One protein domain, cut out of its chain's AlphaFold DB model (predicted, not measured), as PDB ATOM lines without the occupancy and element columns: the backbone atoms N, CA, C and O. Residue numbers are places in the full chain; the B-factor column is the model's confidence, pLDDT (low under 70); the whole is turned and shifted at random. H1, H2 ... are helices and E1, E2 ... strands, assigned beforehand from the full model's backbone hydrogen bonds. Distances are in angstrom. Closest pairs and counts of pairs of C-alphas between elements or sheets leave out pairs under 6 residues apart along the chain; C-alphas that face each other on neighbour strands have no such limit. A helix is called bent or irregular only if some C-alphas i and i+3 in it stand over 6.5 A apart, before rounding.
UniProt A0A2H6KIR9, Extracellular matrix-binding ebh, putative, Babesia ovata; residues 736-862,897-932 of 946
ATOM      1  N   GLY A 736     178.676 219.001 135.994       94.31
ATOM      2  CA  GLY A 736     179.113 218.197 134.849       94.31
ATOM      3  C   GLY A 736     179.902 218.964 133.783       94.31
ATOM      4  O   GLY A 736     180.712 218.365 133.076       94.31
ATOM      5  N   LEU A 737     179.743 220.290 133.705       93.88
ATOM      6  CA  LEU A 737     180.404 221.143 132.711       93.88
ATOM      7  C   LEU A 737     181.924 220.905 132.520       93.88
ATOM      8  O   LEU A 737     182.338 220.905 131.358       93.88
ATOM      9  N   PRO A 738     182.763 220.657 133.554       93.31
ATOM     10  CA  PRO A 738     184.202 220.416 133.392       93.31
ATOM     11  C   PRO A 738     184.566 219.210 132.522       93.31
ATOM     12  O   PRO A 738     185.683 219.136 132.014       93.31
ATOM     13  N   TYR A 739     183.632 218.276 132.340       92.94
ATOM     14  CA  TYR A 739     183.805 217.060 131.546       92.94
ATOM     15  C   TYR A 739     183.231 217.195 130.122       92.94
ATOM     16  O   TYR A 739     183.344 216.266 129.322       92.94
ATOM     17  N   SER A 740     182.649 218.355 129.788       90.69
ATOM     18  CA  SER A 740     182.154 218.689 128.447       90.69
ATOM     19  C   SER A 740     183.278 219.129 127.494       90.69
ATOM     20  O   SER A 740     184.288 219.706 127.898       90.69
ATOM     21  N   VAL A 741     183.070 218.923 126.188       85.44
ATOM     22  CA  VAL A 741     184.063 219.155 125.112       85.44
ATOM     23  C   VAL A 741     184.549 220.615 125.007       85.44
ATOM     24  O   VAL A 741     185.613 220.883 124.439       85.44
ATOM     25  N   LEU A 742     183.780 221.574 125.532       87.00
ATOM     26  CA  LEU A 742     184.075 223.004 125.418       87.00
ATOM     27  C   LEU A 742     184.804 223.606 126.620       87.00
ATOM     28  O   LEU A 742     185.425 224.653 126.458       87.00
ATOM     29  N   TYR A 743     184.751 222.988 127.802       89.06
ATOM     30  CA  TYR A 743     185.232 223.614 129.039       89.06
ATOM     31  C   TYR A 743     186.718 223.994 128.975       89.06
ATOM     32  O   TYR A 743     187.084 225.144 129.216       89.06
ATOM     33  N   GLU A 744     187.561 223.066 128.522       85.94
ATOM     34  CA  GLU A 744     189.002 223.282 128.319       85.94
ATOM     35  C   GLU A 744     189.296 224.388 127.281       85.94
ATOM     36  O   GLU A 744     190.356 225.014 127.301       85.94
ATOM     37  N   ARG A 745     188.334 224.695 126.398       89.50
ATOM     38  CA  ARG A 745     188.444 225.754 125.383       89.50
ATOM     39  C   ARG A 745     188.052 227.137 125.909       89.50
ATOM     40  O   ARG A 745     188.438 228.123 125.286       89.50
ATOM     41  N   VAL A 746     187.338 227.245 127.037       88.38
ATOM     42  CA  VAL A 746     186.878 228.536 127.594       88.38
ATOM     43  C   VAL A 746     188.061 229.454 127.904       88.38
ATOM     44  O   VAL A 746     188.071 230.605 127.472       88.38
ATOM     45  N   GLN A 747     189.104 228.945 128.568       87.62
ATOM     46  CA  GLN A 747     190.305 229.733 128.874       87.62
ATOM     47  C   GLN A 747     191.026 230.198 127.599       87.62
ATOM     48  O   GLN A 747     191.420 231.360 127.497       87.62
ATOM     49  N   ALA A 748     191.159 229.320 126.599       86.62
ATOM     50  CA  ALA A 748     191.754 229.667 125.310       86.62
ATOM     51  C   ALA A 748     190.926 230.725 124.555       86.62
ATOM     52  O   ALA A 748     191.497 231.633 123.957       86.62
ATOM     53  N   HIS A 749     189.595 230.649 124.626       85.69
ATOM     54  CA  HIS A 749     188.683 231.614 124.014       85.69
ATOM     55  C   HIS A 749     188.774 232.996 124.675       85.69
ATOM     56  O   HIS A 749     188.961 233.991 123.973       85.69
ATOM     57  N   CYS A 750     188.770 233.064 126.013       83.75
ATOM     58  CA  CYS A 750     189.074 234.298 126.743       83.75
ATOM     59  C   CYS A 750     190.434 234.869 126.296       83.75
ATOM     60  O   CYS A 750     190.515 236.040 125.934       83.75
ATOM     61  N   ASN A 751     191.474 234.029 126.192       82.75
ATOM     62  CA  ASN A 751     192.822 234.384 125.707       82.75
ATOM     63  C   ASN A 751     192.908 234.789 124.217       82.75
ATOM     64  O   ASN A 751     193.965 235.245 123.766       82.75
ATOM     65  N   VAL A 752     191.821 234.661 123.449       83.25
ATOM     66  CA  VAL A 752     191.679 235.236 122.101       83.25
ATOM     67  C   VAL A 752     190.928 236.567 122.158       83.25
ATOM     68  O   VAL A 752     191.418 237.543 121.592       83.25
ATOM     69  N   LEU A 753     189.820 236.652 122.906       77.12
ATOM     70  CA  LEU A 753     189.099 237.912 123.165       77.12
ATOM     71  C   LEU A 753     189.998 238.978 123.827       77.12
ATOM     72  O   LEU A 753     189.824 240.173 123.610       77.12
ATOM     73  N   PHE A 754     191.008 238.541 124.580       73.62
ATOM     74  CA  PHE A 754     192.037 239.369 125.212       73.62
ATOM     75  C   PHE A 754     192.993 240.121 124.257       73.62
ATOM     76  O   PHE A 754     193.756 240.964 124.730       73.62
ATOM     77  N   ARG A 755     193.032 239.814 122.952       65.38
ATOM     78  CA  ARG A 755     194.130 240.221 122.040       65.38
ATOM     79  C   ARG A 755     194.009 241.625 121.420       65.38
ATOM     80  O   ARG A 755     194.510 241.842 120.320       65.38
ATOM     81  N   GLY A 756     193.371 242.574 122.100       62.56
ATOM     82  CA  GLY A 756     193.208 243.953 121.619       62.56
ATOM     83  C   GLY A 756     193.502 245.014 122.681       62.56
ATOM     84  O   GLY A 756     193.655 244.703 123.865       62.56
ATOM     85  N   GLU A 757     193.531 246.279 122.261       57.88
ATOM     86  CA  GLU A 757     193.587 247.459 123.140       57.88
ATOM     87  C   GLU A 757     192.216 247.703 123.802       57.88
ATOM     88  O   GLU A 757     191.525 248.685 123.545       57.88
ATOM     89  N   GLY A 758     191.783 246.731 124.607       66.62
ATOM     90  CA  GLY A 758     190.498 246.734 125.300       66.62
ATOM     91  C   GLY A 758     190.541 247.380 126.685       66.62
ATOM     92  O   GLY A 758     191.588 247.466 127.330       66.62
ATOM     93  N   ASP A 759     189.358 247.775 127.155       79.62
ATOM     94  CA  ASP A 759     189.112 248.320 128.491       79.62
ATOM     95  C   ASP A 759     189.685 247.429 129.619       79.62
ATOM     96  O   ASP A 759     189.587 246.198 129.591       79.62
ATOM     97  N   ALA A 760     190.279 248.059 130.637       81.88
ATOM     98  CA  ALA A 760     190.981 247.363 131.717       81.88
ATOM     99  C   ALA A 760     190.053 246.560 132.652       81.88
ATOM    100  O   ALA A 760     190.481 245.547 133.210       81.88
ATOM    101  N   VAL A 761     188.788 246.965 132.802       82.75
ATOM    102  CA  VAL A 761     187.773 246.228 133.565       82.75
ATOM    103  C   VAL A 761     187.311 245.013 132.765       82.75
ATOM    104  O   VAL A 761     187.280 243.910 133.308       82.75
ATOM    105  N   VAL A 762     187.050 245.167 131.462       81.38
ATOM    106  CA  VAL A 762     186.748 244.037 130.558       81.38
ATOM    107  C   VAL A 762     187.897 243.023 130.566       81.38
ATOM    108  O   VAL A 762     187.661 241.821 130.697       81.38
ATOM    109  N   LYS A 763     189.146 243.508 130.532       80.12
ATOM    110  CA  LYS A 763     190.368 242.704 130.668       80.12
ATOM    111  C   LYS A 763     190.381 241.918 131.993       80.12
ATOM    112  O   LYS A 763     190.558 240.701 131.984       80.12
ATOM    113  N   HIS A 764     190.135 242.571 133.129       83.88
ATOM    114  CA  HIS A 764     190.056 241.895 134.431       83.88
ATOM    115  C   HIS A 764     188.933 240.838 134.489       83.88
ATOM    116  O   HIS A 764     189.141 239.722 134.974       83.88
ATOM    117  N   CYS A 765     187.750 241.158 133.957       83.38
ATOM    118  CA  CYS A 765     186.602 240.256 133.924       83.38
ATOM    119  C   CYS A 765     186.878 238.992 133.099       83.38
ATOM    120  O   CYS A 765     186.697 237.891 133.614       83.38
ATOM    121  N   LEU A 766     187.385 239.121 131.864       82.88
ATOM    122  CA  LEU A 766     187.716 237.971 131.007       82.88
ATOM    123  C   LEU A 766     188.753 237.032 131.646       82.88
ATOM    124  O   LEU A 766     188.646 235.817 131.503       82.88
ATOM    125  N   GLY A 767     189.717 237.577 132.394       83.88
ATOM    126  CA  GLY A 767     190.727 236.784 133.111       83.88
ATOM    127  C   GLY A 767     190.182 236.066 134.340       83.88
ATOM    128  O   GLY A 767     190.685 235.011 134.717       83.88
ATOM    129  N   SER A 768     189.121 236.610 134.936       87.31
ATOM    130  CA  SER A 768     188.453 236.026 136.098       87.31
ATOM    131  C   SER A 768     187.536 234.852 135.727       87.31
ATOM    132  O   SER A 768     187.327 233.970 136.560       87.31
ATOM    133  N   ILE A 769     187.006 234.805 134.493       87.06
ATOM    134  CA  ILE A 769     186.014 233.800 134.060       87.06
ATOM    135  C   ILE A 769     186.472 232.347 134.301       87.06
ATOM    136  O   ILE A 769     185.708 231.622 134.936       87.06
ATOM    137  N   PRO A 770     187.672 231.887 133.886       87.62
ATOM    138  CA  PRO A 770     188.062 230.485 134.072       87.62
ATOM    139  C   PRO A 770     188.149 230.069 135.550       87.62
ATOM    140  O   PRO A 770     187.678 228.995 135.923       87.62
ATOM    141  N   GLY A 771     188.693 230.939 136.408       88.25
ATOM    142  CA  GLY A 771     188.785 230.692 137.852       88.25
ATOM    143  C   GLY A 771     187.419 230.729 138.543       88.25
ATOM    144  O   GLY A 771     187.108 229.852 139.347       88.25
ATOM    145  N   ALA A 772     186.573 231.700 138.186       89.81
ATOM    146  CA  ALA A 772     185.210 231.804 138.697       89.81
ATOM    147  C   ALA A 772     184.347 230.606 138.272       89.81
ATOM    148  O   ALA A 772     183.608 230.068 139.094       89.81
ATOM    149  N   LEU A 773     184.474 230.148 137.023       90.69
ATOM    150  CA  LEU A 773     183.742 228.993 136.509       90.69
ATOM    151  C   LEU A 773     184.156 227.707 137.237       90.69
ATOM    152  O   LEU A 773     183.287 226.991 137.721       90.69
ATOM    153  N   SER A 774     185.463 227.471 137.402       89.81
ATOM    154  CA  SER A 774     186.006 226.337 138.172       89.81
ATOM    155  C   SER A 774     185.546 226.339 139.641       89.81
ATOM    156  O   SER A 774     185.210 225.299 140.207       89.81
ATOM    157  N   LEU A 775     185.441 227.522 140.261       91.06
ATOM    158  CA  LEU A 775     184.868 227.653 141.600       91.06
ATOM    159  C   LEU A 775     183.363 227.332 141.616       91.06
ATOM    160  O   LEU A 775     182.898 226.667 142.540       91.06
ATOM    161  N   VAL A 776     182.598 227.785 140.618       91.56
ATOM    162  CA  VAL A 776     181.156 227.507 140.514       91.56
ATOM    163  C   VAL A 776     180.894 226.014 140.324       91.56
ATOM    164  O   VAL A 776     180.076 225.471 141.061       91.56
ATOM    165  N   THR A 777     181.600 225.326 139.421       91.94
ATOM    166  CA  THR A 777     181.368 223.892 139.150       91.94
ATOM    167  C   THR A 777     181.546 223.039 140.416       91.94
ATOM    168  O   THR A 777     180.644 222.285 140.788       91.94
ATOM    169  N   HIS A 778     182.638 223.254 141.161       88.88
ATOM    170  CA  HIS A 778     182.905 222.587 142.441       88.88
ATOM    171  C   HIS A 778     181.920 222.990 143.555       88.88
ATOM    172  O   HIS A 778     181.544 222.173 144.398       88.88
ATOM    173  N   ARG A 779     181.478 224.255 143.611       92.12
ATOM    174  CA  ARG A 779     180.476 224.685 144.606       92.12
ATOM    175  C   ARG A 779     179.093 224.104 144.310       92.12
ATOM    176  O   ARG A 779     178.371 223.803 145.259       92.12
ATOM    177  N   CYS A 780     178.745 223.896 143.043       93.38
ATOM    178  CA  CYS A 780     177.487 223.275 142.642       93.38
ATOM    179  C   CYS A 780     177.433 221.782 143.002       93.38
ATOM    180  O   CYS A 780     176.437 221.350 143.583       93.38
ATOM    181  N   SER A 781     178.505 221.013 142.761       90.88
ATOM    182  CA  SER A 781     178.565 219.606 143.192       90.88
ATOM    183  C   SER A 781     178.555 219.472 144.718       90.88
ATOM    184  O   SER A 781     177.768 218.697 145.254       90.88
ATOM    185  N   ALA A 782     179.338 220.282 145.441       89.94
ATOM    186  CA  ALA A 782     179.342 220.274 146.907       89.94
ATOM    187  C   ALA A 782     177.961 220.620 147.504       89.94
ATOM    188  O   ALA A 782     177.537 220.016 148.494       89.94
ATOM    189  N   LEU A 783     177.226 221.554 146.889       90.44
ATOM    190  CA  LEU A 783     175.860 221.884 147.295       90.44
ATOM    191  C   LEU A 783     174.877 220.741 146.986       90.44
ATOM    192  O   LEU A 783     174.051 220.421 147.840       90.44
ATOM    193  N   LEU A 784     174.994 220.068 145.835       90.00
ATOM    194  CA  LEU A 784     174.205 218.864 145.540       90.00
ATOM    195  C   LEU A 784     174.475 217.742 146.544       90.00
ATOM    196  O   LEU A 784     173.521 217.188 147.082       90.00
ATOM    197  N   THR A 785     175.734 217.464 146.885       88.75
ATOM    198  CA  THR A 785     176.083 216.493 147.936       88.75
ATOM    199  C   THR A 785     175.535 216.907 149.306       88.75
ATOM    200  O   THR A 785     175.104 216.053 150.076       88.75
ATOM    201  N   THR A 786     175.454 218.207 149.603       86.31
ATOM    202  CA  THR A 786     174.834 218.711 150.845       86.31
ATOM    203  C   THR A 786     173.312 218.490 150.872       86.31
ATOM    204  O   THR A 786     172.749 218.212 151.928       86.31
ATOM    205  N   ILE A 787     172.633 218.592 149.723       81.31
ATOM    206  CA  ILE A 787     171.169 218.443 149.600       81.31
ATOM    207  C   ILE A 787     170.753 216.966 149.478       81.31
ATOM    208  O   ILE A 787     169.781 216.526 150.092       81.31
ATOM    209  N   CYS A 788     171.462 216.185 148.670       81.00
ATOM    210  CA  CYS A 788     171.094 214.820 148.288       81.00
ATOM    211  C   CYS A 788     171.885 213.739 149.050       81.00
ATOM    212  O   CYS A 788     171.518 212.562 149.013       81.00
ATOM    213  N   GLY A 789     172.973 214.116 149.731       85.38
ATOM    214  CA  GLY A 789     174.004 213.186 150.189       85.38
ATOM    215  C   GLY A 789     174.790 212.574 149.023       85.38
ATOM    216  O   GLY A 789     174.594 212.923 147.860       85.38
ATOM    217  N   ASN A 790     175.618 211.572 149.326       86.06
ATOM    218  CA  ASN A 790     176.339 210.780 148.316       86.06
ATOM    219  C   ASN A 790     175.424 209.836 147.492       86.06
ATOM    220  O   ASN A 790     175.899 209.072 146.654       86.06
ATOM    221  N   GLY A 791     174.107 209.874 147.726       77.44
ATOM    222  CA  GLY A 791     173.138 208.926 147.181       77.44
ATOM    223  C   GLY A 791     173.178 207.547 147.851       77.44
ATOM    224  O   GLY A 791     173.978 207.281 148.749       77.44
ATOM    225  N   ARG A 792     172.244 206.675 147.452       73.31
ATOM    226  CA  ARG A 792     172.107 205.283 147.941       73.31
ATOM    227  C   ARG A 792     171.552 204.318 146.878       73.31
ATOM    228  O   ARG A 792     171.136 203.219 147.227       73.31
ATOM    229  N   GLY A 793     171.498 204.720 145.605       77.00
ATOM    230  CA  GLY A 793     170.919 203.894 144.539       77.00
ATOM    231  C   GLY A 793     169.407 203.696 144.653       77.00
ATOM    232  O   GLY A 793     168.913 202.613 144.362       77.00
ATOM    233  N   PHE A 794     168.669 204.708 145.123       76.88
ATOM    234  CA  PHE A 794     167.205 204.662 145.135       76.88
ATOM    235  C   PHE A 794     166.646 205.017 143.752       76.88
ATOM    236  O   PHE A 794     166.848 206.133 143.282       76.88
ATOM    237  N   ASP A 795     165.852 204.120 143.163       74.00
ATOM    238  CA  ASP A 795     165.291 204.259 141.803       74.00
ATOM    239  C   ASP A 795     164.343 205.466 141.617       74.00
ATOM    240  O   ASP A 795     163.977 205.812 140.499       74.00
ATOM    241  N   HIS A 796     163.926 206.106 142.717       74.19
ATOM    242  CA  HIS A 796     163.051 207.285 142.741       74.19
ATOM    243  C   HIS A 796     163.793 208.605 143.026       74.19
ATOM    244  O   HIS A 796     163.150 209.637 143.212       74.19
ATOM    245  N   ALA A 797     165.125 208.587 143.121       78.88
ATOM    246  CA  ALA A 797     165.930 209.798 143.244       78.88
ATOM    247  C   ALA A 797     166.307 210.323 141.850       78.88
ATOM    248  O   ALA A 797     166.784 209.560 141.017       78.88
ATOM    249  N   ASP A 798     166.162 211.635 141.618       77.06
ATOM    250  CA  ASP A 798     166.583 212.289 140.363       77.06
ATOM    251  C   ASP A 798     168.047 212.002 139.986       77.06
ATOM    252  O   ASP A 798     168.376 211.965 138.802       77.06
ATOM    253  N   TYR A 799     168.883 211.801 141.008       87.25
ATOM    254  CA  TYR A 799     170.297 211.449 140.952       87.25
ATOM    255  C   TYR A 799     170.535 210.327 141.985       87.25
ATOM    256  O   TYR A 799     170.603 210.617 143.185       87.25
ATOM    257  N   PRO A 800     170.584 209.043 141.580       88.31
ATOM    258  CA  PRO A 800     170.671 207.919 142.523       88.31
ATOM    259  C   PRO A 800     171.975 207.862 143.335       88.31
ATOM    260  O   PRO A 800     171.971 207.358 144.467       88.31
ATOM    261  N   TYR A 801     173.062 208.398 142.771       91.62
ATOM    262  CA  TYR A 801     174.409 208.478 143.338       91.62
ATOM    263  C   TYR A 801     175.041 209.845 143.051       91.62
ATOM    264  O   TYR A 801     174.737 210.464 142.032       91.62
ATOM    265  N   ALA A 802     175.958 210.308 143.906       91.75
ATOM    266  CA  ALA A 802     176.618 211.597 143.683       91.75
ATOM    267  C   ALA A 802     177.533 211.613 142.447       91.75
ATOM    268  O   ALA A 802     177.679 212.666 141.833       91.75
ATOM    269  N   CYS A 803     178.043 210.462 141.982       91.69
ATOM    270  CA  CYS A 803     178.705 210.386 140.674       91.69
ATOM    271  C   CYS A 803     177.821 210.910 139.519       91.69
ATOM    272  O   CYS A 803     178.345 211.452 138.547       91.69
ATOM    273  N   ASN A 804     176.488 210.825 139.648       92.19
ATOM    274  CA  ASN A 804     175.544 211.321 138.645       92.19
ATOM    275  C   ASN A 804     175.374 212.854 138.649       92.19
ATOM    276  O   ASN A 804     174.711 213.386 137.765       92.19
ATOM    277  N   PHE A 805     175.960 213.586 139.604       92.56
ATOM    278  CA  PHE A 805     175.995 215.055 139.547       92.56
ATOM    279  C   PHE A 805     176.955 215.569 138.465       92.56
ATOM    280  O   PHE A 805     176.774 216.682 137.984       92.56
ATOM    281  N   TRP A 806     177.970 214.777 138.104       92.62
ATOM    282  CA  TRP A 806     179.008 215.156 137.140       92.62
ATOM    283  C   TRP A 806     178.849 214.490 135.764       92.62
ATOM    284  O   TRP A 806     179.516 214.902 134.815       92.62
ATOM    285  N   ASP A 807     178.006 213.461 135.633       90.81
ATOM    286  CA  ASP A 807     177.731 212.797 134.351       90.81
ATOM    287  C   ASP A 807     176.628 213.515 133.540       90.81
ATOM    288  O   ASP A 807     176.092 214.543 133.955       90.81
ATOM    289  N   ASN A 808     176.294 212.985 132.355       91.44
ATOM    290  CA  ASN A 808     175.137 213.435 131.571       91.44
ATOM    291  C   ASN A 808     174.050 212.349 131.407       91.44
ATOM    292  O   ASN A 808     173.364 212.274 130.387       91.44
ATOM    293  N   SER A 809     173.868 211.494 132.416       86.75
ATOM    294  CA  SER A 809     172.814 210.462 132.451       86.75
ATOM    295  C   SER A 809     171.399 211.049 132.347       86.75
ATOM    296  O   SER A 809     170.499 210.408 131.805       86.75
ATOM    297  N   ARG A 810     171.221 212.297 132.802       86.44
ATOM    298  CA  ARG A 810     169.984 213.093 132.701       86.44
ATOM    299  C   ARG A 810     169.670 213.598 131.287       86.44
ATOM    300  O   ARG A 810     168.577 214.119 131.081       86.44
ATOM    301  N   GLY A 811     170.598 213.474 130.334       89.38
ATOM    302  CA  GLY A 811     170.413 213.939 128.958       89.38
ATOM    303  C   GLY A 811     170.277 215.459 128.829       89.38
ATOM    304  O   GLY A 811     169.525 215.939 127.981       89.38
ATOM    305  N   LEU A 812     170.970 216.217 129.683       91.50
ATOM    306  CA  LEU A 812     170.979 217.676 129.643       91.50
ATOM    307  C   LEU A 812     171.713 218.186 128.395       91.50
ATOM    308  O   LEU A 812     172.693 217.591 127.933       91.50
ATOM    309  N   HIS A 813     171.240 219.305 127.853       89.94
ATOM    310  CA  HIS A 813     171.870 219.968 126.721       89.94
ATOM    311  C   HIS A 813     173.144 220.710 127.152       89.94
ATOM    312  O   HIS A 813     173.094 221.604 127.996       89.94
ATOM    313  N   TYR A 814     174.273 220.368 126.531       91.00
ATOM    314  CA  TYR A 814     175.508 221.150 126.565       91.00
ATOM    315  C   TYR A 814     175.774 221.688 125.148       91.00
ATOM    316  O   TYR A 814     175.707 220.897 124.199       91.00
ATOM    317  N   PRO A 815     176.058 222.993 124.972       88.50
ATOM    318  CA  PRO A 815     176.293 223.582 123.654       88.50
ATOM    319  C   PRO A 815     177.487 222.994 122.894       88.50
ATOM    320  O   PRO A 815     178.411 222.426 123.479       88.50
ATOM    321  N   SER A 816     177.472 223.162 121.568       85.19
ATOM    322  CA  SER A 816     178.530 222.686 120.659       85.19
ATOM    323  C   SER A 816     179.569 223.754 120.292       85.19
ATOM    324  O   SER A 816     180.639 223.410 119.787       85.19
ATOM    325  N   ASP A 817     179.304 225.030 120.584       88.06
ATOM    326  CA  ASP A 817     180.246 226.139 120.428       88.06
ATOM    327  C   ASP A 817     180.288 227.077 121.652       88.06
ATOM    328  O   ASP A 817     179.512 226.972 122.603       88.06
ATOM    329  N   LEU A 818     181.266 227.984 121.634       86.69
ATOM    330  CA  LEU A 818     181.625 228.845 122.761       86.69
ATOM    331  C   LEU A 818     180.736 230.086 122.919       86.69
ATOM    332  O   LEU A 818     180.634 230.589 124.038       86.69
ATOM    333  N   ALA A 819     180.106 230.582 121.851       84.62
ATOM    334  CA  ALA A 819     179.173 231.702 121.953       84.62
ATOM    335  C   ALA A 819     177.880 231.224 122.622       84.62
ATOM    336  O   ALA A 819     177.437 231.827 123.605       84.62
ATOM    337  N   ASP A 820     177.365 230.077 122.175       85.62
ATOM    338  CA  ASP A 820     176.188 229.455 122.773       85.62
ATOM    339  C   ASP A 820     176.447 229.033 124.231       85.62
ATOM    340  O   ASP A 820     175.616 229.272 125.113       85.62
ATOM    341  N   LEU A 821     177.641 228.509 124.538       89.94
ATOM    342  CA  LEU A 821     178.044 228.230 125.920       89.94
ATOM    343  C   LEU A 821     178.044 229.489 126.801       89.94
ATOM    344  O   LEU A 821     177.543 229.441 127.923       89.94
ATOM    345  N   LEU A 822     178.584 230.618 126.330       86.75
ATOM    346  CA  LEU A 822     178.609 231.867 127.102       86.75
ATOM    347  C   LEU A 822     177.206 232.464 127.299       86.75
ATOM    348  O   LEU A 822     176.919 233.017 128.369       86.75
ATOM    349  N   HIS A 823     176.313 232.316 126.319       86.25
ATOM    350  CA  HIS A 823     174.920 232.733 126.452       86.25
ATOM    351  C   HIS A 823     174.177 231.857 127.474       86.25
ATOM    352  O   HIS A 823     173.594 232.387 128.427       86.25
ATOM    353  N   MET A 824     174.293 230.529 127.363       90.31
ATOM    354  CA  MET A 824     173.691 229.585 128.308       90.31
ATOM    355  C   MET A 824     174.234 229.787 129.731       90.31
ATOM    356  O   MET A 824     173.452 229.894 130.673       90.31
ATOM    357  N   LEU A 825     175.551 229.963 129.902       90.38
ATOM    358  CA  LEU A 825     176.167 230.327 131.186       90.38
ATOM    359  C   LEU A 825     175.564 231.611 131.771       90.38
ATOM    360  O   LEU A 825     175.268 231.662 132.962       90.38
ATOM    361  N   THR A 826     175.345 232.637 130.946       87.88
ATOM    362  CA  THR A 826     174.757 233.911 131.386       87.88
ATOM    363  C   THR A 826     173.313 233.739 131.862       87.88
ATOM    364  O   THR A 826     172.933 234.329 132.877       87.88
ATOM    365  N   HIS A 827     172.514 232.915 131.177       87.38
ATOM    366  CA  HIS A 827     171.161 232.569 131.612       87.38
ATOM    367  C   HIS A 827     171.192 231.761 132.923       87.38
ATOM    368  O   HIS A 827     170.666 232.208 133.944       87.38
ATOM    369  N   LEU A 828     171.885 230.618 132.938       91.12
ATOM    370  CA  LEU A 828     171.911 229.694 134.075       91.12
ATOM    371  C   LEU A 828     172.523 230.313 135.343       91.12
ATOM    372  O   LEU A 828     172.020 230.057 136.438       91.12
ATOM    373  N   CYS A 829     173.525 231.193 135.224       90.94
ATOM    374  CA  CYS A 829     174.051 231.962 136.357       90.94
ATOM    375  C   CYS A 829     173.006 232.910 136.962       90.94
ATOM    376  O   CYS A 829     172.882 232.960 138.184       90.94
ATOM    377  N   LYS A 830     172.234 233.647 136.145       87.12
ATOM    378  CA  LYS A 830     171.152 234.525 136.642       87.12
ATOM    379  C   LYS A 830     170.081 233.703 137.360       87.12
ATOM    380  O   LYS A 830     169.695 234.032 138.481       87.12
ATOM    381  N   CYS A 831     169.664 232.603 136.739       84.06
ATOM    382  CA  CYS A 831     168.670 231.670 137.258       84.06
ATOM    383  C   CYS A 831     169.090 231.076 138.615       84.06
ATOM    384  O   CYS A 831     168.352 231.172 139.599       84.06
ATOM    385  N   LEU A 832     170.312 230.542 138.708       89.25
ATOM    386  CA  LEU A 832     170.842 229.969 139.944       89.25
ATOM    387  C   LEU A 832     171.065 231.031 141.035       89.25
ATOM    388  O   LEU A 832     170.740 230.794 142.198       89.25
ATOM    389  N   LEU A 833     171.565 232.221 140.679       89.50
ATOM    390  CA  LEU A 833     171.796 233.316 141.627       89.50
ATOM    391  C   LEU A 833     170.497 233.796 142.291       89.50
ATOM    392  O   LEU A 833     170.503 234.104 143.485       89.50
ATOM    393  N   LEU A 834     169.385 233.843 141.550       85.25
ATOM    394  CA  LEU A 834     168.069 234.182 142.097       85.25
ATOM    395  C   LEU A 834     167.574 233.102 143.071       85.25
ATOM    396  O   LEU A 834     167.209 233.426 144.204       85.25
ATOM    397  N   ALA A 835     167.632 231.827 142.674       84.75
ATOM    398  CA  ALA A 835     167.216 230.705 143.517       84.75
ATOM    399  C   ALA A 835     168.031 230.617 144.822       84.75
ATOM    400  O   ALA A 835     167.463 230.548 145.914       84.75
ATOM    401  N   LEU A 836     169.364 230.701 144.737       88.50
ATOM    402  CA  LEU A 836     170.242 230.616 145.906       88.50
ATOM    403  C   LEU A 836     170.139 231.844 146.821       88.50
ATOM    404  O   LEU A 836     170.205 231.690 148.042       88.50
ATOM    405  N   ASN A 837     169.922 233.054 146.286       89.12
ATOM    406  CA  ASN A 837     169.657 234.224 147.131       89.12
ATOM    407  C   ASN A 837     168.292 234.148 147.821       89.12
ATOM    408  O   ASN A 837     168.197 234.539 148.984       89.12
ATOM    409  N   PHE A 838     167.259 233.612 147.162       86.38
ATOM    410  CA  PHE A 838     165.973 233.349 147.809       86.38
ATOM    411  C   PHE A 838     166.136 232.341 148.952       86.38
ATOM    412  O   PHE A 838     165.816 232.672 150.094       86.38
ATOM    413  N   LEU A 839     166.732 231.172 148.694       87.25
ATOM    414  CA  LEU A 839     167.037 230.163 149.716       87.25
ATOM    415  C   LEU A 839     167.815 230.766 150.899       87.25
ATOM    416  O   LEU A 839     167.397 230.635 152.050       87.25
ATOM    417  N   ARG A 840     168.896 231.510 150.625       89.94
ATOM    418  CA  ARG A 840     169.694 232.227 151.634       89.94
ATOM    419  C   ARG A 840     168.856 233.225 152.437       89.94
ATOM    420  O   ARG A 840     169.001 233.289 153.656       89.94
ATOM    421  N   ALA A 841     167.985 233.998 151.790       87.50
ATOM    422  CA  ALA A 841     167.126 234.976 152.454       87.50
ATOM    423  C   ALA A 841     166.071 234.314 153.353       87.50
ATOM    424  O   ALA A 841     165.797 234.822 154.440       87.50
ATOM    425  N   ARG A 842     165.516 233.162 152.946       84.31
ATOM    426  CA  ARG A 842     164.582 232.384 153.775       84.31
ATOM    427  C   ARG A 842     165.302 231.732 154.958       84.31
ATOM    428  O   ARG A 842     164.857 231.906 156.089       84.31
ATOM    429  N   CYS A 843     166.440 231.068 154.742       88.19
ATOM    430  CA  CYS A 843     167.230 230.433 155.809       88.19
ATOM    431  C   CYS A 843     167.933 231.427 156.754       88.19
ATOM    432  O   CYS A 843     168.366 231.040 157.838       88.19
ATOM    433  N   LYS A 844     168.030 232.719 156.396       89.56
ATOM    434  CA  LYS A 844     168.576 233.756 157.288       89.56
ATOM    435  C   LYS A 844     167.752 233.919 158.570       89.56
ATOM    436  O   LYS A 844     168.335 234.242 159.605       89.56
ATOM    437  N   TYR A 845     166.441 233.693 158.524       82.00
ATOM    438  CA  TYR A 845     165.536 233.886 159.660       82.00
ATOM    439  C   TYR A 845     164.987 232.554 160.173       82.00
ATOM    440  O   TYR A 845     164.835 231.596 159.412       82.00
ATOM    441  N   ASP A 846     164.672 232.513 161.462       79.69
ATOM    442  CA  ASP A 846     163.842 231.467 162.050       79.69
ATOM    443  C   ASP A 846     162.355 231.668 161.689       79.69
ATOM    444  O   ASP A 846     161.930 232.709 161.159       79.69
ATOM    445  N   ALA A 847     161.546 230.647 161.954       68.69
ATOM    446  CA  ALA A 847     160.134 230.612 161.594       68.69
ATOM    447  C   ALA A 847     159.242 231.577 162.410       68.69
ATOM    448  O   ALA A 847     158.126 231.873 161.965       68.69
ATOM    449  N   ALA A 848     159.712 232.104 163.549       66.69
ATOM    450  CA  ALA A 848     158.987 233.083 164.363       66.69
ATOM    451  C   ALA A 848     159.340 234.535 163.982       66.69
ATOM    452  O   ALA A 848     158.439 235.347 163.787       66.69
ATOM    453  N   THR A 849     160.627 234.846 163.806       72.31
ATOM    454  CA  THR A 849     161.148 236.203 163.549       72.31
ATOM    455  C   THR A 849     160.888 236.698 162.121       72.31
ATOM    456  O   THR A 849     160.809 237.902 161.892       72.31
ATOM    457  N   GLY A 850     160.759 235.798 161.139       65.75
ATOM    458  CA  GLY A 850     160.564 236.192 159.732       65.75
ATOM    459  C   GLY A 850     159.863 235.158 158.852       65.75
ATOM    460  O   GLY A 850     160.064 235.151 157.635       65.75
ATOM    461  N   HIS A 851     159.111 234.228 159.457       68.06
ATOM    462  CA  HIS A 851     158.598 233.021 158.789       68.06
ATOM    463  C   HIS A 851     159.685 232.295 157.981       68.06
ATOM    464  O   HIS A 851     159.416 231.802 156.884       68.06
ATOM    465  N   GLY A 852     160.932 232.339 158.452       74.12
ATOM    466  CA  GLY A 852     162.091 231.833 157.735       74.12
ATOM    467  C   GLY A 852     162.222 230.317 157.814       74.12
ATOM    468  O   GLY A 852     161.342 229.618 158.317       74.12
ATOM    469  N   TRP A 853     163.312 229.814 157.243       84.94
ATOM    470  CA  TRP A 853     163.546 228.386 157.027       84.94
ATOM    471  C   TRP A 853     164.718 227.813 157.832       84.94
ATOM    472  O   TRP A 853     165.049 226.646 157.648       84.94
ATOM    473  N   ARG A 854     165.330 228.602 158.729       83.06
ATOM    474  CA  ARG A 854     166.487 228.180 159.539       83.06
ATOM    475  C   ARG A 854     166.229 226.889 160.327       83.06
ATOM    476  O   ARG A 854     167.116 226.050 160.415       83.06
ATOM    477  N   ASP A 855     165.024 226.743 160.871       78.19
ATOM    478  CA  ASP A 855     164.653 225.663 161.801       78.19
ATOM    479  C   ASP A 855     163.901 224.515 161.100       78.19
ATOM    480  O   ASP A 855     163.501 223.536 161.731       78.19
ATOM    481  N   CYS A 856     163.674 224.625 159.787       78.25
ATOM    482  CA  CYS A 856     162.934 223.626 159.027       78.25
ATOM    483  C   CYS A 856     163.780 222.362 158.833       78.25
ATOM    484  O   CYS A 856     164.819 222.386 158.177       78.25
ATOM    485  N   GLN A 857     163.298 221.232 159.349       74.62
ATOM    486  CA  GLN A 857     163.941 219.937 159.139       74.62
ATOM    487  C   GLN A 857     163.890 219.502 157.663       74.62
ATOM    488  O   GLN A 857     162.971 219.861 156.915       74.62
ATOM    489  N   TYR A 858     164.870 218.687 157.270       74.94
ATOM    490  CA  TYR A 858     165.028 218.126 155.929       74.94
ATOM    491  C   TYR A 858     165.356 216.627 156.013       74.94
ATOM    492  O   TYR A 858     166.258 216.227 156.748       74.94
ATOM    493  N   GLY A 859     164.633 215.787 155.268       70.19
ATOM    494  CA  GLY A 859     164.910 214.354 155.147       70.19
ATOM    495  C   GLY A 859     163.671 213.472 154.960       70.19
ATOM    496  O   GLY A 859     162.525 213.894 155.107       70.19
ATOM    497  N   ARG A 860     163.888 212.184 154.655       65.00
ATOM    498  CA  ARG A 860     162.800 211.215 154.392       65.00
ATOM    499  C   ARG A 860     161.831 211.060 155.573       65.00
ATOM    500  O   ARG A 860     160.627 210.916 155.347       65.00
ATOM    501  N   SER A 861     162.349 211.100 156.800       64.12
ATOM    502  CA  SER A 861     161.595 210.887 158.045       64.12
ATOM    503  C   SER A 861     160.895 212.140 158.585       64.12
ATOM    504  O   SER A 861     160.166 212.036 159.567       64.12
ATOM    505  N   VAL A 862     161.083 213.309 157.961       62.31
ATOM    506  CA  VAL A 862     160.396 214.544 158.370       62.31
ATOM    507  C   VAL A 862     158.886 214.398 158.098       62.31
ATOM    508  O   VAL A 862     158.512 213.946 157.006       62.31
ATOM    509  N   PRO A 897     154.199 217.932 150.690       43.72
ATOM    510  CA  PRO A 897     155.470 218.587 150.996       43.72
ATOM    511  C   PRO A 897     155.856 218.489 152.486       43.72
ATOM    512  O   PRO A 897     155.068 218.764 153.394       43.72
ATOM    513  N   LYS A 898     157.109 218.095 152.733       61.03
ATOM    514  CA  LYS A 898     157.693 217.849 154.061       61.03
ATOM    515  C   LYS A 898     158.615 218.995 154.469       61.03
ATOM    516  O   LYS A 898     159.822 218.884 154.338       61.03
ATOM    517  N   SER A 899     158.025 220.080 154.966       70.69
ATOM    518  CA  SER A 899     158.663 221.392 155.176       70.69
ATOM    519  C   SER A 899     158.899 222.195 153.877       70.69
ATOM    520  O   SER A 899     159.170 221.618 152.819       70.69
ATOM    521  N   PRO A 900     158.797 223.540 153.918       72.62
ATOM    522  CA  PRO A 900     159.043 224.397 152.754       72.62
ATOM    523  C   PRO A 900     160.475 224.327 152.223       72.62
ATOM    524  O   PRO A 900     160.676 224.443 151.017       72.62
ATOM    525  N   LEU A 901     161.456 224.122 153.109       80.38
ATOM    526  CA  LEU A 901     162.867 224.011 152.744       80.38
ATOM    527  C   LEU A 901     163.087 222.805 151.825       80.38
ATOM    528  O   LEU A 901     163.620 222.948 150.729       80.38
ATOM    529  N   GLN A 902     162.605 221.630 152.235       77.88
ATOM    530  CA  GLN A 902     162.693 220.418 151.425       77.88
ATOM    531  C   GLN A 902     161.857 220.523 150.148       77.88
ATOM    532  O   GLN A 902     162.319 220.117 149.087       77.88
ATOM    533  N   ALA A 903     160.662 221.115 150.218       74.81
ATOM    534  CA  ALA A 903     159.844 221.343 149.031       74.81
ATOM    535  C   ALA A 903     160.549 222.253 148.006       74.81
ATOM    536  O   ALA A 903     160.469 221.989 146.812       74.81
ATOM    537  N   HIS A 904     161.282 223.282 148.444       78.38
ATOM    538  CA  HIS A 904     162.090 224.119 147.553       78.38
ATOM    539  C   HIS A 904     163.283 223.351 146.967       78.38
ATOM    540  O   HIS A 904     163.459 223.332 145.754       78.38
ATOM    541  N   LEU A 905     164.062 222.673 147.817       77.62
ATOM    542  CA  LEU A 905     165.266 221.936 147.410       77.62
ATOM    543  C   LEU A 905     164.979 220.721 146.513       77.62
ATOM    544  O   LEU A 905     165.861 220.305 145.768       77.62
ATOM    545  N   MET A 906     163.767 220.161 146.563       72.81
ATOM    546  CA  MET A 906     163.318 219.065 145.693       72.81
ATOM    547  C   MET A 906     162.521 219.541 144.464       72.81
ATOM    548  O   MET A 906     161.943 218.714 143.768       72.81
ATOM    549  N   ASP A 907     162.472 220.847 144.172       69.19
ATOM    550  CA  ASP A 907     161.706 221.418 143.047       69.19
ATOM    551  C   ASP A 907     160.190 221.081 143.104       69.19
ATOM    552  O   ASP A 907     159.530 220.821 142.095       69.19
ATOM    553  N   HIS A 908     159.625 221.031 144.315       68.25
ATOM    554  CA  HIS A 908     158.242 220.617 144.623       68.25
ATOM    555  C   HIS A 908     157.442 221.678 145.404       68.25
ATOM    556  O   HIS A 908     156.355 221.405 145.916       68.25
ATOM    557  N   LEU A 909     157.968 222.899 145.539       68.81
ATOM    558  CA  LEU A 909     157.306 223.974 146.271       68.81
ATOM    559  C   LEU A 909     156.102 224.495 145.470       68.81
ATOM    560  O   LEU A 909     156.240 224.947 144.335       68.81
ATOM    561  N   ALA A 910     154.909 224.446 146.066       55.84
ATOM    562  CA  ALA A 910     153.685 224.920 145.423       55.84
ATOM    563  C   ALA A 910     153.800 226.408 145.032       55.84
ATOM    564  O   ALA A 910     154.258 227.229 145.824       55.84
ATOM    565  N   GLY A 911     153.409 226.739 143.797       55.56
ATOM    566  CA  GLY A 911     153.625 228.061 143.186       55.56
ATOM    567  C   GLY A 911     154.991 228.244 142.502       55.56
ATOM    568  O   GLY A 911     155.150 229.193 141.746       55.56
ATOM    569  N   PHE A 912     155.938 227.321 142.704       57.75
ATOM    570  CA  PHE A 912     157.286 227.315 142.114       57.75
ATOM    571  C   PHE A 912     157.569 226.008 141.340       57.75
ATOM    572  O   PHE A 912     158.719 225.598 141.201       57.75
ATOM    573  N   LEU A 913     156.521 225.311 140.884       52.94
ATOM    574  CA  LEU A 913     156.664 224.046 140.156       52.94
ATOM    575  C   LEU A 913     157.367 224.271 138.805       52.94
ATOM    576  O   LEU A 913     157.070 225.262 138.134       52.94
ATOM    577  N   PRO A 914     158.268 223.366 138.380       52.75
ATOM    578  CA  PRO A 914     159.026 223.544 137.150       52.75
ATOM    579  C   PRO A 914     158.106 223.520 135.929       52.75
ATOM    580  O   PRO A 914     157.275 222.626 135.753       52.75
ATOM    581  N   HIS A 915     158.282 224.511 135.061       57.84
ATOM    582  CA  HIS A 915     157.644 224.535 133.755       57.84
ATOM    583  C   HIS A 915     158.284 223.458 132.861       57.84
ATOM    584  O   HIS A 915     159.485 223.201 132.962       57.84
ATOM    585  N   LYS A 916     157.523 222.859 131.938       54.62
ATOM    586  CA  LYS A 916     158.132 222.118 130.824       54.62
ATOM    587  C   LYS A 916     158.868 223.113 129.931       54.62
ATOM    588  O   LYS A 916     158.249 224.063 129.446       54.62
ATOM    589  N   LEU A 917     160.172 222.891 129.773       56.50
ATOM    590  CA  LEU A 917     161.071 223.688 128.950       56.50
ATOM    591  C   LEU A 917     161.679 222.808 127.852       56.50
ATOM    592  O   LEU A 917     162.413 221.865 128.154       56.50
ATOM    593  N   ALA A 918     161.397 223.138 126.594       56.19
ATOM    594  CA  ALA A 918     162.083 222.589 125.430       56.19
ATOM    595  C   ALA A 918     163.334 223.427 125.110       56.19
ATOM    596  O   ALA A 918     163.324 224.649 125.277       56.19
ATOM    597  N   SER A 919     164.411 222.785 124.646       50.50
ATOM    598  CA  SER A 919     165.637 223.477 124.218       50.50
ATOM    599  C   SER A 919     165.483 223.966 122.777       50.50
ATOM    600  O   SER A 919     165.216 223.159 121.886       50.50
ATOM    601  N   VAL A 920     165.683 225.262 122.530       56.56
ATOM    602  CA  VAL A 920     165.633 225.871 121.191       56.56
ATOM    603  C   VAL A 920     166.933 226.652 120.980       56.56
ATOM    604  O   VAL A 920     166.999 227.867 121.153       56.56
ATOM    605  N   GLY A 921     168.009 225.916 120.684       60.03
ATOM    606  CA  GLY A 921     169.376 226.438 120.784       60.03
ATOM    607  C   GLY A 921     169.714 226.807 122.234       60.03
ATOM    608  O   GLY A 921     169.426 226.032 123.151       60.03
ATOM    609  N   CYS A 922     170.275 228.004 122.430       50.56
ATOM    610  CA  CYS A 922     170.564 228.604 123.739       50.56
ATOM    611  C   CYS A 922     169.349 228.838 124.644       50.56
ATOM    612  O   CYS A 922     169.494 228.870 125.870       50.56
ATOM    613  N   ASP A 923     168.187 229.085 124.045       51.31
ATOM    614  CA  ASP A 923     166.997 229.547 124.747       51.31
ATOM    615  C   ASP A 923     166.076 228.385 125.133       51.31
ATOM    616  O   ASP A 923     166.083 227.306 124.532       51.31
ATOM    617  N   SER A 924     165.257 228.619 126.159       56.88
ATOM    618  CA  SER A 924     164.249 227.667 126.618       56.88
ATOM    619  C   SER A 924     162.839 228.126 126.246       56.88
ATOM    620  O   SER A 924     162.381 229.200 126.642       56.88
ATOM    621  N   GLN A 925     162.114 227.291 125.499       58.34
ATOM    622  CA  GLN A 925     160.705 227.521 125.187       58.34
ATOM    623  C   GLN A 925     159.819 226.851 126.240       58.34
ATOM    624  O   GLN A 925     159.987 225.676 126.551       58.34
ATOM    625  N   CYS A 926     158.856 227.595 126.792       58.97
ATOM    626  CA  CYS A 926     157.964 227.091 127.832       58.97
ATOM    627  C   CYS A 926     156.638 226.553 127.272       58.97
ATOM    628  O   CYS A 926     155.694 227.313 127.049       58.97
ATOM    629  N   ASP A 927     156.521 225.229 127.174       58.47
ATOM    630  CA  ASP A 927     155.325 224.538 126.659       58.47
ATOM    631  C   ASP A 927     154.112 224.618 127.604       58.47
ATOM    632  O   ASP A 927     153.004 224.215 127.258       58.47
ATOM    633  N   THR A 928     154.315 225.089 128.839       54.75
ATOM    634  CA  THR A 928     153.284 225.121 129.899       54.75
ATOM    635  C   THR A 928     152.634 226.497 130.073       54.75
ATOM    636  O   THR A 928     151.679 226.631 130.834       54.75
ATOM    637  N   CYS A 929     153.137 227.535 129.395       52.12
ATOM    638  CA  CYS A 929     152.624 228.899 129.514       52.12
ATOM    639  C   CYS A 929     151.634 229.238 128.395       52.12
ATOM    640  O   CYS A 929     152.022 229.676 127.314       52.12
ATOM    641  N   SER A 930     150.336 229.136 128.685       44.38
ATOM    642  CA  SER A 930     149.306 229.775 127.860       44.38
ATOM    643  C   SER A 930     149.493 231.298 127.854       44.38
ATOM    644  O   SER A 930     149.723 231.920 128.896       44.38
ATOM    645  N   ILE A 931     149.361 231.925 126.685       45.81
ATOM    646  CA  ILE A 931     149.397 233.385 126.574       45.81
ATOM    647  C   ILE A 931     148.118 233.962 127.211       45.81
ATOM    648  O   ILE A 931     147.015 233.592 126.831       45.81
ATOM    649  N   ALA A 932     148.305 234.918 128.129       41.19
ATOM    650  CA  ALA A 932     147.286 235.728 128.819       41.19
ATOM    651  C   ALA A 932     146.464 235.071 129.958       41.19
ATOM    652  O   ALA A 932     145.556 234.270 129.761       41.19
TER     653      ALA A 932
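This is residues 736 to 862 and 897 to 932 of the 946 residues of the protein "Extracellular matrix-binding ebh, putative" of Babesia ovata (UniProt A0A2H6KIR9). Look for two long helices, the bent H3 and H5, that stay apart in a loose frame and are joined at one end by H2, which only just touches both H3a and H5. The short helices H1 and H4 pack on the H3b arm, H6 is at the far end near H5, and the small hairpin E1 and E2 is on the other side of H5 from H3b. The 163 printed residues hold six named helices, then two named strands in one antiparallel sheet, order E1 - E2; the class is mostly helix. The whole is loose, with a radius of gyration of the C-alphas of 18.8 A and spans of 57 by 43 by 37 A.

Start with H1, residues 736 to 739; its Leu 737 and Thr 777 of H3b, residues 770 to 788, are the closest C-alphas, 7.1 A, and the two touch through residues 774 to 777 of H3b alone. H2, residues 743 to 753, only just touches H3a, residues 760 to 767, with 3 pairs of C-alphas within 8 A; Cys 750 and Leu 766 are closest at 5.8 A, and this helical hairpin has a shallow tilt of 22 degrees, opposite ways. H3b touches H4, residues 802 to 805, with residues 781 to 788 alone, the closest C-alphas being Ser 781 and Phe 805, 6.4 A. H5, residues 818 to 843, only just touches H2 with residue 818 alone, the C-alphas of Val 746 and Leu 818 being closest at 7.1 A; H3b and H5 are apart. H6, residues 900 to 905, is near H5. In the hairpin E1, residues 917 to 920, and E2, residues 923 to 926, N 918 and O 925 are 2.9 A apart. Each O i to N i+4 pair is within hydrogen-bond range in H3a, H3b, H5 and H6, but 5 of 7 in H2; H1 and H4 are too short for one.

Find C-alpha 736 at (179.113, 218.197, 134.849), where H1 begins. H2 runs 15.9 A and is only just irregular: C-alphas 744 and 747 are 6.6 A apart. H3, residues 760 to 788, was assigned as one helix by its hydrogen bonds but is bent: C-alphas 767 and 770 are 6.9 A apart, and arms H3a, 10.7 A, and H3b, 27.1 A, stand at a steep tilt of 51 degrees. H5 runs 36.1 A from C-alpha 818 at (181.625, 228.845, 122.761). E2 ends at C-alpha 926, (157.964, 227.091, 127.832).

The C-alphas farthest apart, Glu 757 and Ser 861, are 59.8 A apart. Residues 863 to 896 are not printed, and C-alphas 862 and 897 are 9.7 A apart across that cut. The links H3 to H4, H4 to H5 and H6 to E1 are long. The mean pLDDT of the printed part is 78.7; 39 residues are under 70, among them 907 to 932.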